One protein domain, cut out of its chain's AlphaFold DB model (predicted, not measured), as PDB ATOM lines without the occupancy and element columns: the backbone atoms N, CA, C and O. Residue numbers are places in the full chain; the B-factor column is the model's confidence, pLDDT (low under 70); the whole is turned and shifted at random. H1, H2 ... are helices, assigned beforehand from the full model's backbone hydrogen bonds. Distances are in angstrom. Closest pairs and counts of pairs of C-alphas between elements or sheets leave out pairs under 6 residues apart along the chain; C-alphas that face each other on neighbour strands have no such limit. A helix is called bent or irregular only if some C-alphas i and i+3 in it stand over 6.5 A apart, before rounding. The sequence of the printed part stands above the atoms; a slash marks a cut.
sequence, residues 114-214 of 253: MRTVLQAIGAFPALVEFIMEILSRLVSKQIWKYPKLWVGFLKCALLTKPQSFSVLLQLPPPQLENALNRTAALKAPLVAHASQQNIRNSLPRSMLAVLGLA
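This is residues 114 to 214 of the 253 residues of the protein "Symplekin_C domain-containing protein" of Gossypium barbadense (UniProt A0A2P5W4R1). A three-helix bundle of H1, H2 and H3, loose between H2 and H3, fills one end of the longest axis; past the short H4 in the middle, H5 and H6 make a V joined at Thr 183, and the small helices H7 and H8 lie at the far end. The printed part has 101 residues with eight named helices, H1 to H8 in order, and no named strand: the class is all helix. It is compact, with a radius of gyration of the C-alphas of 13.1 A and spans of 38 by 28 by 23 A.

H1 is residues 114 to 123, 14.3 A long, with C-alpha 114 at (-60.563, 20.080, 152.584). H2, residues 125 to 140, is the longest at 24.2 A. It has a kink of 27 degrees near residue 132 and is irregular, C-alphas 126 and 129 being 7.4 A apart. H3 is residues 147 to 159, 18.6 A, and H4 residues 165 to 168, 5.0 A. H5 is residues 173 to 182, 14.3 A. H6, residues 184 to 194, 15.7 A, is only just irregular: C-alphas 185 and 188 are 6.9 A apart. H7 is residues 197 to 200, 5.1 A, and H8 residues 205 to 210, 8.8 A, with C-alpha 210 at (-47.059, 5.392, 168.477).

H1, H2 and H3 form an up and down bundle, each running against the one before it. H1 and H2, a helical hairpin, touch with residues 127 to 131 of H2 alone, at a shallow tilt of 18 degrees; their closest C-alphas, of Ile 121 and Val 128, are 6.4 A apart. H1 touches H3 the same way at 23 degrees, closest at the C-alphas of Met 114 and Gly 152, 5.0 A. H2 and H3 are close but not clearly touching, at a steep tilt of 40 degrees, with the C-alphas of Leu 135 and Phe 153 closest at 7.4 A. H4 touches residues 132 to 139 of H2 alone, closest at the C-alphas of Val 167 and Ser 136, 5.4 A. H5 and H6 are close but not clearly touching, opposite ways at a steep tilt of 45 degrees, with the C-alphas of Leu 180 and Lys 187 closest at 5.6 A. H8 touches H5 the same way at a shallow tilt of 17 degrees, closest at the C-alphas of Met 207 and Pro 173, 5.5 A. H7 touches no helix. Every O i to N i+4 pair is within hydrogen-bond range in H3, H5 and H8, against 5 of 6 in H1, 10 of 12 in H2 and 5 of 7 in H6; H4 and H7 are too short for such a pair.

The C-alphas farthest apart, of Ala 123 and Ala 214, are 39.5 A apart. The printed part has no cut and no long link; the link from H2 to H3 is short, the others tight. Mean pLDDT of the printed part is 91.5, and no printed residue is under 70.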
ATOM      1  N   MET A 114     -62.023  20.075 152.483       82.56
ATOM      2  CA  MET A 114     -60.563  20.080 152.584       82.56
ATOM      3  C   MET A 114     -59.867  20.682 151.362       82.56
ATOM      4  O   MET A 114     -58.763  21.204 151.494       82.56
ATOM      5  N   ARG A 115     -60.488  20.641 150.177       79.69
ATOM      6  CA  ARG A 115     -59.938  21.296 148.982       79.69
ATOM      7  C   ARG A 115     -59.986  22.815 149.131       79.69
ATOM      8  O   ARG A 115     -58.979  23.471 148.889       79.69
ATOM      9  N   THR A 116     -61.109  23.330 149.619       77.56
ATOM     10  CA  THR A 116     -61.313  24.740 149.968       77.56
ATOM     11  C   THR A 116     -60.309  25.205 151.026       77.56
ATOM     12  O   THR A 116     -59.668  26.238 150.853       77.56
ATOM     13  N   VAL A 117     -60.091  24.411 152.081       79.94
ATOM     14  CA  VAL A 117     -59.078  24.706 153.114       79.94
ATOM     15  C   VAL A 117     -57.668  24.776 152.515       79.94
ATOM     16  O   VAL A 117     -56.931  25.719 152.788       79.94
ATOM     17  N   LEU A 118     -57.295  23.819 151.657       83.38
ATOM     18  CA  LEU A 118     -55.986  23.806 150.993       83.38
ATOM     19  C   LEU A 118     -55.767  25.035 150.096       83.38
ATOM     20  O   LEU A 118     -54.673  25.595 150.082       83.38
ATOM     21  N   GLN A 119     -56.800  25.472 149.372       76.00
ATOM     22  CA  GLN A 119     -56.748  26.686 148.550       76.00
ATOM     23  C   GLN A 119     -56.590  27.943 149.411       76.00
ATOM     24  O   GLN A 119     -55.771  28.808 149.096       76.00
ATOM     25  N   ALA A 120     -57.324  28.022 150.524       75.25
ATOM     26  CA  ALA A 120     -57.263  29.158 151.431       75.25
ATOM     27  C   ALA A 120     -55.860  29.349 152.038       75.25
ATOM     28  O   ALA A 120     -55.404  30.484 152.134       75.25
ATOM     29  N   ILE A 121     -55.140  28.266 152.358       81.62
ATOM     30  CA  ILE A 121     -53.749  28.342 152.852       81.62
ATOM     31  C   ILE A 121     -52.838  29.047 151.845       81.62
ATOM     32  O   ILE A 121     -52.083  29.941 152.219       81.62
ATOM     33  N   GLY A 122     -52.915  28.664 150.567       77.31
ATOM     34  CA  GLY A 122     -52.079  29.257 149.521       77.31
ATOM     35  C   GLY A 122     -52.436  30.715 149.226       77.31
ATOM     36  O   GLY A 122     -51.557  31.528 148.953       77.31
ATOM     37  N   ALA A 123     -53.722  31.060 149.304       73.56
ATOM     38  CA  ALA A 123     -54.198  32.408 149.013       73.56
ATOM     39  C   ALA A 123     -54.058  33.386 150.195       73.56
ATOM     40  O   ALA A 123     -53.987  34.597 149.952       73.56
ATOM     41  N   PHE A 124     -54.042  32.878 151.435       72.69
ATOM     42  CA  PHE A 124     -54.081  33.659 152.674       72.69
ATOM     43  C   PHE A 124     -53.211  33.037 153.787       72.69
ATOM     44  O   PHE A 124     -53.742  32.450 154.731       72.69
ATOM     45  N   PRO A 125     -51.878  33.213 153.766       77.56
ATOM     46  CA  PRO A 125     -50.995  32.662 154.803       77.56
ATOM     47  C   PRO A 125     -51.325  33.130 156.232       77.56
ATOM     48  O   PRO A 125     -51.150  32.380 157.186       77.56
ATOM     49  N   ALA A 126     -51.877  34.339 156.390       77.19
ATOM     50  CA  ALA A 126     -52.334  34.861 157.683       77.19
ATOM     51  C   ALA A 126     -53.505  34.063 158.299       77.19
ATOM     52  O   ALA A 126     -53.864  34.290 159.449       77.19
ATOM     53  N   LEU A 127     -54.113  33.142 157.541       74.69
ATOM     54  CA  LEU A 127     -55.237  32.316 157.972       74.69
ATOM     55  C   LEU A 127     -54.812  31.004 158.642       74.69
ATOM     56  O   LEU A 127     -55.670  30.271 159.123       74.69
ATOM     57  N   VAL A 128     -53.518  30.671 158.647       83.69
ATOM     58  CA  VAL A 128     -53.039  29.351 159.090       83.69
ATOM     59  C   VAL A 128     -53.492  29.021 160.515       83.69
ATOM     60  O   VAL A 128     -53.998  27.923 160.724       83.69
ATOM     61  N   GLU A 129     -53.414  29.965 161.457       81.38
ATOM     62  CA  GLU A 129     -53.865  29.751 162.845       81.38
ATOM     63  C   GLU A 129     -55.362  29.423 162.923       81.38
ATOM     64  O   GLU A 129     -55.763  28.415 163.503       81.38
ATOM     65  N   PHE A 130     -56.195  30.197 162.227       75.75
ATOM     66  CA  PHE A 130     -57.627  29.921 162.131       75.75
ATOM     67  C   PHE A 130     -57.913  28.561 161.468       75.75
ATOM     68  O   PHE A 130     -58.827  27.835 161.862       75.75
ATOM     69  N   ILE A 131     -57.108  28.164 160.478       81.31
ATOM     70  CA  ILE A 131     -57.213  26.841 159.855       81.31
ATOM     71  C   ILE A 131     -56.822  25.736 160.838       81.31
ATOM     72  O   ILE A 131     -57.434  24.672 160.802       81.31
ATOM     73  N   MET A 132     -55.875  25.957 161.750       90.94
ATOM     74  CA  MET A 132     -55.564  24.967 162.787       90.94
ATOM     75  C   MET A 132     -56.746  24.760 163.740       90.94
ATOM     76  O   MET A 132     -57.019  23.621 164.132       90.94
ATOM     77  N   GLU A 133     -57.512  25.812 164.047       80.69
ATOM     78  CA  GLU A 133     -58.765  25.679 164.801       80.69
ATOM     79  C   GLU A 133     -59.808  24.858 164.032       80.69
ATOM     80  O   GLU A 133     -60.449  23.977 164.610       80.69
ATOM     81  N   ILE A 134     -59.947  25.102 162.721       81.12
ATOM     82  CA  ILE A 134     -60.791  24.293 161.824       81.12
ATOM     83  C   ILE A 134     -60.378  22.820 161.904       81.12
ATOM     84  O   ILE A 134     -61.201  21.953 162.203       81.12
ATOM     85  N   LEU A 135     -59.099  22.514 161.666       89.00
ATOM     86  CA  LEU A 135     -58.614  21.134 161.660       89.00
ATOM     87  C   LEU A 135     -58.803  20.457 163.026       89.00
ATOM     88  O   LEU A 135     -59.200  19.294 163.065       89.00
ATOM     89  N   SER A 136     -58.600  21.179 164.130       88.31
ATOM     90  CA  SER A 136     -58.861  20.669 165.486       88.31
ATOM     91  C   SER A 136     -60.330  20.265 165.658       88.31
ATOM     92  O   SER A 136     -60.628  19.159 166.108       88.31
ATOM     93  N   ARG A 137     -61.282  21.087 165.192       83.38
ATOM     94  CA  ARG A 137     -62.713  20.726 165.217       83.38
ATOM     95  C   ARG A 137     -63.028  19.507 164.342       83.38
ATOM     96  O   ARG A 137     -63.881  18.694 164.703       83.38
ATOM     97  N   LEU A 138     -62.342  19.340 163.209       86.06
ATOM     98  CA  LEU A 138     -62.497  18.160 162.348       86.06
ATOM     99  C   LEU A 138     -62.013  16.866 163.018       86.06
ATOM    100  O   LEU A 138     -62.602  15.808 162.778       86.06
ATOM    101  N   VAL A 139     -60.984  16.939 163.870       93.94
ATOM    102  CA  VAL A 139     -60.545  15.807 164.700       93.94
ATOM    103  C   VAL A 139     -61.677  15.376 165.633       93.94
ATOM    104  O   VAL A 139     -62.038  14.199 165.640       93.94
ATOM    105  N   SER A 140     -62.322  16.317 166.333       89.44
ATOM    106  CA  SER A 140     -63.481  16.013 167.192       89.44
ATOM    107  C   SER A 140     -64.652  15.402 166.412       89.44
ATOM    108  O   SER A 140     -65.364  14.543 166.928       89.44
ATOM    109  N   LYS A 141     -64.825  15.792 165.142       86.06
ATOM    110  CA  LYS A 141     -65.828  15.230 164.217       86.06
ATOM    111  C   LYS A 141     -65.393  13.921 163.540       86.06
ATOM    112  O   LYS A 141     -66.092  13.436 162.654       86.06
ATOM    113  N   GLN A 142     -64.270  13.330 163.949       91.56
ATOM    114  CA  GLN A 142     -63.772  12.046 163.451       91.56
ATOM    115  C   GLN A 142     -63.577  12.014 161.927       91.56
ATOM    116  O   GLN A 142     -63.975  11.061 161.253       91.56
ATOM    117  N   ILE A 143     -62.941  13.052 161.371       90.75
ATOM    118  CA  ILE A 143     -62.718  13.221 159.921       90.75
ATOM    119  C   ILE A 143     -62.117  11.990 159.214       90.75
ATOM    120  O   ILE A 143     -62.372  11.772 158.029       90.75
ATOM    121  N   TRP A 144     -61.377  11.140 159.930       95.75
ATOM    122  CA  TRP A 144     -60.822   9.881 159.416       95.75
ATOM    123  C   TRP A 144     -61.877   8.873 158.931       95.75
ATOM    124  O   TRP A 144     -61.549   8.002 158.131       95.75
ATOM    125  N   LYS A 145     -63.143   8.995 159.351       92.12
ATOM    126  CA  LYS A 145     -64.256   8.173 158.838       92.12
ATOM    127  C   LYS A 145     -64.646   8.503 157.393       92.12
ATOM    128  O   LYS A 145     -65.388   7.743 156.780       92.12
ATOM    129  N   TYR A 146     -64.141   9.607 156.837       87.81
ATOM    130  CA  TYR A 146     -64.454  10.087 155.493       87.81
ATOM    131  C   TYR A 146     -63.185  10.061 154.620       87.81
ATOM    132  O   TYR A 146     -62.442  11.044 154.596       87.81
ATOM    133  N   PRO A 147     -62.901   8.978 153.865       88.31
ATOM    134  CA  PRO A 147     -61.591   8.755 153.239       88.31
ATOM    135  C   PRO A 147     -61.099   9.892 152.331       88.31
ATOM    136  O   PRO A 147     -59.922  10.261 152.381       88.31
ATOM    137  N   LYS A 148     -61.996  10.487 151.529       84.75
ATOM    138  CA  LYS A 148     -61.668  11.616 150.639       84.75
ATOM    139  C   LYS A 148     -61.270  12.869 151.445       84.75
ATOM    140  O   LYS A 148     -60.267  13.507 151.123       84.75
ATOM    141  N   LEU A 149     -61.986  13.176 152.531       85.88
ATOM    142  CA  LEU A 149     -61.653  14.290 153.430       85.88
ATOM    143  C   LEU A 149     -60.387  14.003 154.237       85.88
ATOM    144  O   LEU A 149     -59.541  14.880 154.370       85.88
ATOM    145  N   TRP A 150     -60.195  12.767 154.696       95.06
ATOM    146  CA  TRP A 150     -59.000  12.366 155.434       95.06
ATOM    147  C   TRP A 150     -57.713  12.576 154.630       95.06
ATOM    148  O   TRP A 150     -56.729  13.099 155.147       95.06
ATOM    149  N   VAL A 151     -57.726  12.251 153.332       94.31
ATOM    150  CA  VAL A 151     -56.601  12.554 152.430       94.31
ATOM    151  C   VAL A 151     -56.308  14.054 152.388       94.31
ATOM    152  O   VAL A 151     -55.148  14.456 152.461       94.31
ATOM    153  N   GLY A 152     -57.345  14.885 152.276       92.81
ATOM    154  CA  GLY A 152     -57.192  16.335 152.290       92.81
ATOM    155  C   GLY A 152     -56.647  16.854 153.623       92.81
ATOM    156  O   GLY A 152     -55.754  17.698 153.618       92.81
ATOM    157  N   PHE A 153     -57.130  16.319 154.747       95.75
ATOM    158  CA  PHE A 153     -56.668  16.661 156.095       95.75
ATOM    159  C   PHE A 153     -55.168  16.410 156.256       95.75
ATOM    160  O   PHE A 153     -54.436  17.313 156.654       95.75
ATOM    161  N   LEU A 154     -54.686  15.225 155.868       97.44
ATOM    162  CA  LEU A 154     -53.264  14.884 155.966       97.44
ATOM    163  C   LEU A 154     -52.386  15.753 155.057       97.44
ATOM    164  O   LEU A 154     -51.310  16.183 155.469       97.44
ATOM    165  N   LYS A 155     -52.860  16.071 153.843       95.81
ATOM    166  CA  LYS A 155     -52.179  17.031 152.957       95.81
ATOM    167  C   LYS A 155     -52.094  18.417 153.592       95.81
ATOM    168  O   LYS A 155     -51.042  19.044 153.539       95.81
ATOM    169  N   CYS A 156     -53.182  18.875 154.204       94.25
ATOM    170  CA  CYS A 156     -53.244  20.162 154.886       94.25
ATOM    171  C   CYS A 156     -52.255  20.208 156.056       94.25
ATOM    172  O   CYS A 156     -51.430  21.118 156.121       94.25
ATOM    173  N   ALA A 157     -52.253  19.177 156.905       97.00
ATOM    174  CA  ALA A 157     -51.313  19.052 158.012       97.00
ATOM    175  C   ALA A 157     -49.849  19.045 157.534       97.00
ATOM    176  O   ALA A 157     -49.002  19.702 158.133       97.00
ATOM    177  N   LEU A 158     -49.543  18.361 156.427       96.56
ATOM    178  CA  LEU A 158     -48.197  18.343 155.848       96.56
ATOM    179  C   LEU A 158     -47.740  19.721 155.353       96.56
ATOM    180  O   LEU A 158     -46.580  20.077 155.558       96.56
ATOM    181  N   LEU A 159     -48.627  20.476 154.705       94.56
ATOM    182  CA  LEU A 159     -48.311  21.798 154.151       94.56
ATOM    183  C   LEU A 159     -48.183  22.885 155.221       94.56
ATOM    184  O   LEU A 159     -47.512  23.882 154.992       94.56
ATOM    185  N   THR A 160     -48.813  22.692 156.377       94.38
ATOM    186  CA  THR A 160     -48.887  23.680 157.466       94.38
ATOM    187  C   THR A 160     -48.024  23.298 158.663       94.38
ATOM    188  O   THR A 160     -48.315  23.650 159.801       94.38
ATOM    189  N   LYS A 161     -46.951  22.538 158.430       95.56
ATOM    190  CA  LYS A 161     -45.938  22.315 159.463       95.56
ATOM    191  C   LYS A 161     -45.207  23.634 159.770       95.56
ATOM    192  O   LYS A 161     -44.842  24.328 158.821       95.56
ATOM    193  N   PRO A 162     -44.865  23.913 161.042       95.81
ATOM    194  CA  PRO A 162     -45.098  23.082 162.230       95.81
ATOM    195  C   PRO A 162     -46.459  23.295 162.918       95.81
ATOM    196  O   PRO A 162     -46.774  22.558 163.849       95.81
ATOM    197  N   GLN A 163     -47.263  24.269 162.486       95.62
ATOM    198  CA  GLN A 163     -48.516  24.675 163.139       95.62
ATOM    199  C   GLN A 163     -49.499  23.507 163.314       95.62
ATOM    200  O   GLN A 163     -50.202  23.417 164.317       95.62
ATOM    201  N   SER A 164     -49.494  22.557 162.379       97.25
ATOM    202  CA  SER A 164     -50.354  21.372 162.410       97.25
ATOM    203  C   SER A 164     -50.008  20.318 163.463       97.25
ATOM    204  O   SER A 164     -50.799  19.396 163.673       97.25
ATOM    205  N   PHE A 165     -48.855  20.396 164.134       97.94
ATOM    206  CA  PHE A 165     -48.435  19.347 165.068       97.94
ATOM    207  C   PHE A 165     -49.353  19.226 166.281       97.94
ATOM    208  O   PHE A 165     -49.710  18.107 166.652       97.94
ATOM    209  N   SER A 166     -49.799  20.348 166.847       96.00
ATOM    210  CA  SER A 166     -50.760  20.347 167.958       96.00
ATOM    211  C   SER A 166     -52.077  19.673 167.563       96.00
ATOM    212  O   SER A 166     -52.656  18.946 168.363       96.00
ATOM    213  N   VAL A 167     -52.516  19.846 166.314       97.56
ATOM    214  CA  VAL A 167     -53.710  19.196 165.761       97.56
ATOM    215  C   VAL A 167     -53.495  17.693 165.586       97.56
ATOM    216  O   VAL A 167     -54.349  16.896 165.966       97.56
ATOM    217  N   LEU A 168     -52.351  17.277 165.032       98.12
ATOM    218  CA  LEU A 168     -52.031  15.857 164.855       98.12
ATOM    219  C   LEU A 168     -51.967  15.117 166.198       98.12
ATOM    220  O   LEU A 168     -52.419  13.978 166.280       98.12
ATOM    221  N   LEU A 169     -51.469  15.766 167.255       97.56
ATOM    222  CA  LEU A 169     -51.417  15.196 168.605       97.56
ATOM    223  C   LEU A 169     -52.790  15.094 169.294       97.56
ATOM    224  O   LEU A 169     -52.890  14.425 170.317       97.56
ATOM    225  N   GLN A 170     -53.851  15.693 168.740       97.12
ATOM    226  CA  GLN A 170     -55.231  15.492 169.211       97.12
ATOM    227  C   GLN A 170     -55.873  14.216 168.644       97.12
ATOM    228  O   GLN A 170     -56.923  13.789 169.131       97.12
ATOM    229  N   LEU A 171     -55.294  13.615 167.596       98.19
ATOM    230  CA  LEU A 171     -55.809  12.369 167.030       98.19
ATOM    231  C   LEU A 171     -55.704  11.238 168.062       98.19
ATOM    232  O   LEU A 171     -54.687  11.141 168.752       98.19
ATOM    233  N   PRO A 172     -56.688  10.324 168.131       97.94
ATOM    234  CA  PRO A 172     -56.517   9.132 168.944       97.94
ATOM    235  C   PRO A 172     -55.356   8.268 168.406       97.94
ATOM    236  O   PRO A 172     -55.078   8.299 167.200       97.94
ATOM    237  N   PRO A 173     -54.699   7.454 169.258       97.75
ATOM    238  CA  PRO A 173     -53.484   6.721 168.894       97.75
ATOM    239  C   PRO A 173     -53.550   5.940 167.564       97.75
ATOM    240  O   PRO A 173     -52.658   6.141 166.737       97.75
ATOM    241  N   PRO A 174     -54.595   5.130 167.270       97.94
ATOM    242  CA  PRO A 174     -54.632   4.380 166.011       97.94
ATOM    243  C   PRO A 174     -54.786   5.282 164.777       97.94
ATOM    244  O   PRO A 174     -54.317   4.950 163.688       97.94
ATOM    245  N   GLN A 175     -55.424   6.448 164.918       98.38
ATOM    246  CA  GLN A 175     -55.545   7.412 163.825       98.38
ATOM    247  C   GLN A 175     -54.258   8.207 163.617       98.38
ATOM    248  O   GLN A 175     -53.919   8.496 162.467       98.38
ATOM    249  N   LEU A 176     -53.528   8.530 164.689       98.38
ATOM    250  CA  LEU A 176     -52.201   9.127 164.570       98.38
ATOM    251  C   LEU A 176     -51.243   8.164 163.858       98.38
ATOM    252  O   LEU A 176     -50.565   8.559 162.914       98.38
ATOM    253  N   GLU A 177     -51.231   6.892 164.249       98.06
ATOM    254  CA  GLU A 177     -50.419   5.872 163.585       98.06
ATOM    255  C   GLU A 177     -50.769   5.762 162.091       98.06
ATOM    256  O   GLU A 177     -49.888   5.828 161.230       98.06
ATOM    257  N   ASN A 178     -52.064   5.704 161.758       98.06
ATOM    258  CA  ASN A 178     -52.521   5.720 160.368       98.06
ATOM    259  C   ASN A 178     -52.044   6.969 159.607       98.06
ATOM    260  O   ASN A 178     -51.582   6.854 158.469       98.06
ATOM    261  N   ALA A 179     -52.133   8.154 160.219       98.00
ATOM    262  CA  ALA A 179     -51.678   9.408 159.625       98.00
ATOM    263  C   ALA A 179     -50.184   9.359 159.270       98.00
ATOM    264  O   ALA A 179     -49.803   9.717 158.150       98.00
ATOM    265  N   LEU A 180     -49.357   8.873 160.200       97.56
ATOM    266  CA  LEU A 180     -47.908   8.755 160.037       97.56
ATOM    267  C   LEU A 180     -47.522   7.705 158.991       97.56
ATOM    268  O   LEU A 180     -46.608   7.948 158.204       97.56
ATOM    269  N   ASN A 181     -48.249   6.590 158.919       97.12
ATOM    270  CA  ASN A 181     -48.024   5.554 157.908       97.12
ATOM    271  C   ASN A 181     -48.392   6.036 156.497       97.12
ATOM    272  O   ASN A 181     -47.686   5.746 155.535       97.12
ATOM    273  N   ARG A 182     -49.475   6.812 156.356       97.25
ATOM    274  CA  ARG A 182     -49.893   7.366 155.054       97.25
ATOM    275  C   ARG A 182     -49.065   8.571 154.613       97.25
ATOM    276  O   ARG A 182     -48.996   8.848 153.419       97.25
ATOM    277  N   THR A 183     -48.469   9.299 155.558       96.81
ATOM    278  CA  THR A 183     -47.706  10.526 155.295       96.81
ATOM    279  C   THR A 183     -46.394  10.512 156.082       96.81
ATOM    280  O   THR A 183     -46.199  11.295 157.011       96.81
ATOM    281  N   ALA A 184     -45.464   9.638 155.689       96.00
ATOM    282  CA  ALA A 184     -44.198   9.418 156.401       96.00
ATOM    283  C   ALA A 184     -43.381  10.706 156.651       96.00
ATOM    284  O   ALA A 184     -42.724  10.838 157.682       96.00
ATOM    285  N   ALA A 185     -43.493  11.705 155.764       97.38
ATOM    286  CA  ALA A 185     -42.854  13.021 155.895       97.38
ATOM    287  C   ALA A 185     -43.349  13.875 157.092       97.38
ATOM    288  O   ALA A 185     -42.805  14.957 157.344       97.38
ATOM    289  N   LEU A 186     -44.384  13.427 157.814       97.25
ATOM    290  CA  LEU A 186     -44.826  14.005 159.089       97.25
ATOM    291  C   LEU A 186     -44.097  13.399 160.297       97.25
ATOM    292  O   LEU A 186     -43.982  14.073 161.315       97.25
ATOM    293  N   LYS A 187     -43.595  12.159 160.201       97.25
ATOM    294  CA  LYS A 187     -43.145  11.375 161.362       97.25
ATOM    295  C   LYS A 187     -41.956  12.003 162.079       97.25
ATOM    296  O   LYS A 187     -42.087  12.387 163.234       97.25
ATOM    297  N   ALA A 188     -40.822  12.146 161.396       97.69
ATOM    298  CA  ALA A 188     -39.612  12.708 161.996       97.69
ATOM    299  C   ALA A 188     -39.830  14.096 162.641       97.69
ATOM    300  O   ALA A 188     -39.483  14.258 163.812       97.69
ATOM    301  N   PRO A 189     -40.443  15.089 161.961       97.94
ATOM    302  CA  PRO A 189     -40.620  16.404 162.568       97.94
ATOM    303  C   PRO A 189     -41.665  16.416 163.697       97.94
ATOM    304  O   PRO A 189     -41.483  17.149 164.667       97.94
ATOM    305  N   LEU A 190     -42.713  15.580 163.633       98.00
ATOM    306  CA  LEU A 190     -43.675  15.456 164.732       98.00
ATOM    307  C   LEU A 190     -43.040  14.810 165.970       98.00
ATOM    308  O   LEU A 190     -43.283  15.263 167.083       98.00
ATOM    309  N   VAL A 191     -42.195  13.790 165.787       97.81
ATOM    310  CA  VAL A 191     -41.439  13.162 166.883       97.81
ATOM    311  C   VAL A 191     -40.483  14.164 167.527       97.81
ATOM    312  O   VAL A 191     -40.431  14.249 168.753       97.81
ATOM    313  N   ALA A 192     -39.769  14.966 166.729       97.69
ATOM    314  CA  ALA A 192     -38.893  16.019 167.243       97.69
ATOM    315  C   ALA A 192     -39.667  17.053 168.082       97.69
ATOM    316  O   ALA A 192     -39.226  17.418 169.171       97.69
ATOM    317  N   HIS A 193     -40.850  17.472 167.620       97.06
ATOM    318  CA  HIS A 193     -41.737  18.358 168.375       97.06
ATOM    319  C   HIS A 193     -42.233  17.704 169.675       97.06
ATOM    320  O   HIS A 193     -42.071  18.271 170.751       97.06
ATOM    321  N   ALA A 194     -42.758  16.480 169.607       96.62
ATOM    322  CA  ALA A 194     -43.278  15.752 170.765       96.62
ATOM    323  C   ALA A 194     -42.206  15.371 171.802       96.62
ATOM    324  O   ALA A 194     -42.540  15.080 172.947       96.62
ATOM    325  N   SER A 195     -40.927  15.372 171.418       96.25
ATOM    326  CA  SER A 195     -39.802  15.101 172.321       96.25
ATOM    327  C   SER A 195     -39.451  16.283 173.230       96.25
ATOM    328  O   SER A 195     -38.739  16.092 174.215       96.25
ATOM    329  N   GLN A 196     -39.948  17.491 172.939       96.12
ATOM    330  CA  GLN A 196     -39.784  18.654 173.815       96.12
ATOM    331  C   GLN A 196     -40.407  18.354 175.187       96.12
ATOM    332  O   GLN A 196     -41.537  17.873 175.256       96.12
ATOM    333  N   GLN A 197     -39.681  18.616 176.282       93.06
ATOM    334  CA  GLN A 197     -40.054  18.132 177.623       93.06
ATOM    335  C   GLN A 197     -41.474  18.531 178.051       93.06
ATOM    336  O   GLN A 197     -42.223  17.697 178.555       93.06
ATOM    337  N   ASN A 198     -41.870  19.784 177.813       93.88
ATOM    338  CA  ASN A 198     -43.208  20.294 178.124       93.88
ATOM    339  C   ASN A 198     -44.315  19.526 177.384       93.88
ATOM    340  O   ASN A 198     -45.352  19.227 177.969       93.88
ATOM    341  N   ILE A 199     -44.083  19.173 176.117       94.19
ATOM    342  CA  ILE A 199     -45.048  18.446 175.288       94.19
ATOM    343  C   ILE A 199     -45.067  16.974 175.686       94.19
ATOM    344  O   ILE A 199     -46.129  16.431 175.991       94.19
ATOM    345  N   ARG A 200     -43.891  16.347 175.764       93.38
ATOM    346  CA  ARG A 200     -43.716  14.938 176.134       93.38
ATOM    347  C   ARG A 200     -44.426  14.592 177.441       93.38
ATOM    348  O   ARG A 200     -45.111  13.576 177.500       93.38
ATOM    349  N   ASN A 201     -44.297  15.446 178.457       92.88
ATOM    350  CA  ASN A 201     -44.891  15.228 179.779       92.88
ATOM    351  C   ASN A 201     -46.427  15.325 179.778       92.88
ATOM    352  O   ASN A 201     -47.067  14.790 180.677       92.88
ATOM    353  N   SER A 202     -47.021  15.984 178.778       93.88
ATOM    354  CA  SER A 202     -48.479  16.091 178.627       93.88
ATOM    355  C   SER A 202     -49.103  14.947 177.819       93.88
ATOM    356  O   SER A 202     -50.322  14.773 177.835       93.88
ATOM    357  N   LEU A 203     -48.292  14.169 177.093       94.50
ATOM    358  CA  LEU A 203     -48.790  13.146 176.178       94.50
ATOM    359  C   LEU A 203     -49.077  11.822 176.907       94.50
ATOM    360  O   LEU A 203     -48.226  11.323 177.646       94.50
ATOM    361  N   PRO A 204     -50.234  11.181 176.648       94.56
ATOM    362  CA  PRO A 204     -50.512   9.840 177.151       94.56
ATOM    363  C   PRO A 204     -49.478   8.812 176.675       94.56
ATOM    364  O   PRO A 204     -48.957   8.894 175.559       94.56
ATOM    365  N   ARG A 205     -49.250   7.760 177.472       94.31
ATOM    366  CA  ARG A 205     -48.290   6.689 177.139       94.31
ATOM    367  C   ARG A 205     -48.574   6.020 175.788       94.31
ATOM    368  O   ARG A 205     -47.636   5.685 175.073       94.31
ATOM    369  N   SER A 206     -49.845   5.857 175.423       95.50
ATOM    370  CA  SER A 206     -50.255   5.301 174.126       95.50
ATOM    371  C   SER A 206     -49.810   6.169 172.943       95.50
ATOM    372  O   SER A 206     -49.377   5.636 171.927       95.50
ATOM    373  N   MET A 207     -49.842   7.496 173.088       95.94
ATOM    374  CA  MET A 207     -49.345   8.433 172.074       95.94
ATOM    375  C   MET A 207     -47.822   8.371 171.967       95.94
ATOM    376  O   MET A 207     -47.279   8.312 170.866       95.94
ATOM    377  N   LEU A 208     -47.128   8.313 173.110       95.94
ATOM    378  CA  LEU A 208     -45.675   8.139 173.139       95.94
ATOM    379  C   LEU A 208     -45.248   6.823 172.475       95.94
ATOM    380  O   LEU A 208     -44.252   6.812 171.761       95.94
ATOM    381  N   ALA A 209     -46.003   5.735 172.649       96.00
ATOM    382  CA  ALA A 209     -45.721   4.457 171.995       96.00
ATOM    383  C   ALA A 209     -45.821   4.554 170.463       96.00
ATOM    384  O   ALA A 209     -44.884   4.161 169.773       96.00
ATOM    385  N   VAL A 210     -46.892   5.158 169.929       96.38
ATOM    386  CA  VAL A 210     -47.059   5.392 168.477       96.38
ATOM    387  C   VAL A 210     -45.917   6.236 167.899       96.38
ATOM    388  O   VAL A 210     -45.468   6.015 166.773       96.38
ATOM    389  N   LEU A 211     -45.414   7.196 168.677       95.44
ATOM    390  CA  LEU A 211     -44.304   8.064 168.284       95.44
ATOM    391  C   LEU A 211     -42.920   7.416 168.463       95.44
ATOM    392  O   LEU A 211     -41.927   8.024 168.069       95.44
ATOM    393  N   GLY A 212     -42.828   6.209 169.033       94.19
ATOM    394  CA  GLY A 212     -41.548   5.565 169.356       94.19
ATOM    395  C   GLY A 212     -40.783   6.265 170.485       94.19
ATOM    396  O   GLY A 212     -39.562   6.225 170.534       94.19
ATOM    397  N   LEU A 213     -41.508   6.960 171.362       92.38
ATOM    398  CA  LEU A 213     -40.986   7.753 172.474       92.38
ATOM    399  C   LEU A 213     -41.284   7.129 173.843       92.38
ATOM    400  O   LEU A 213     -40.846   7.679 174.856       92.38
ATOM    401  N   ALA A 214     -42.047   6.037 173.907       87.50
ATOM    402  CA  ALA A 214     -42.331   5.362 175.168       87.50
ATOM    403  C   ALA A 214     -41.025   4.848 175.800       87.50
ATOM    404  O   ALA A 214     -40.186   4.314 175.083       87.50
TER     405      ALA A 214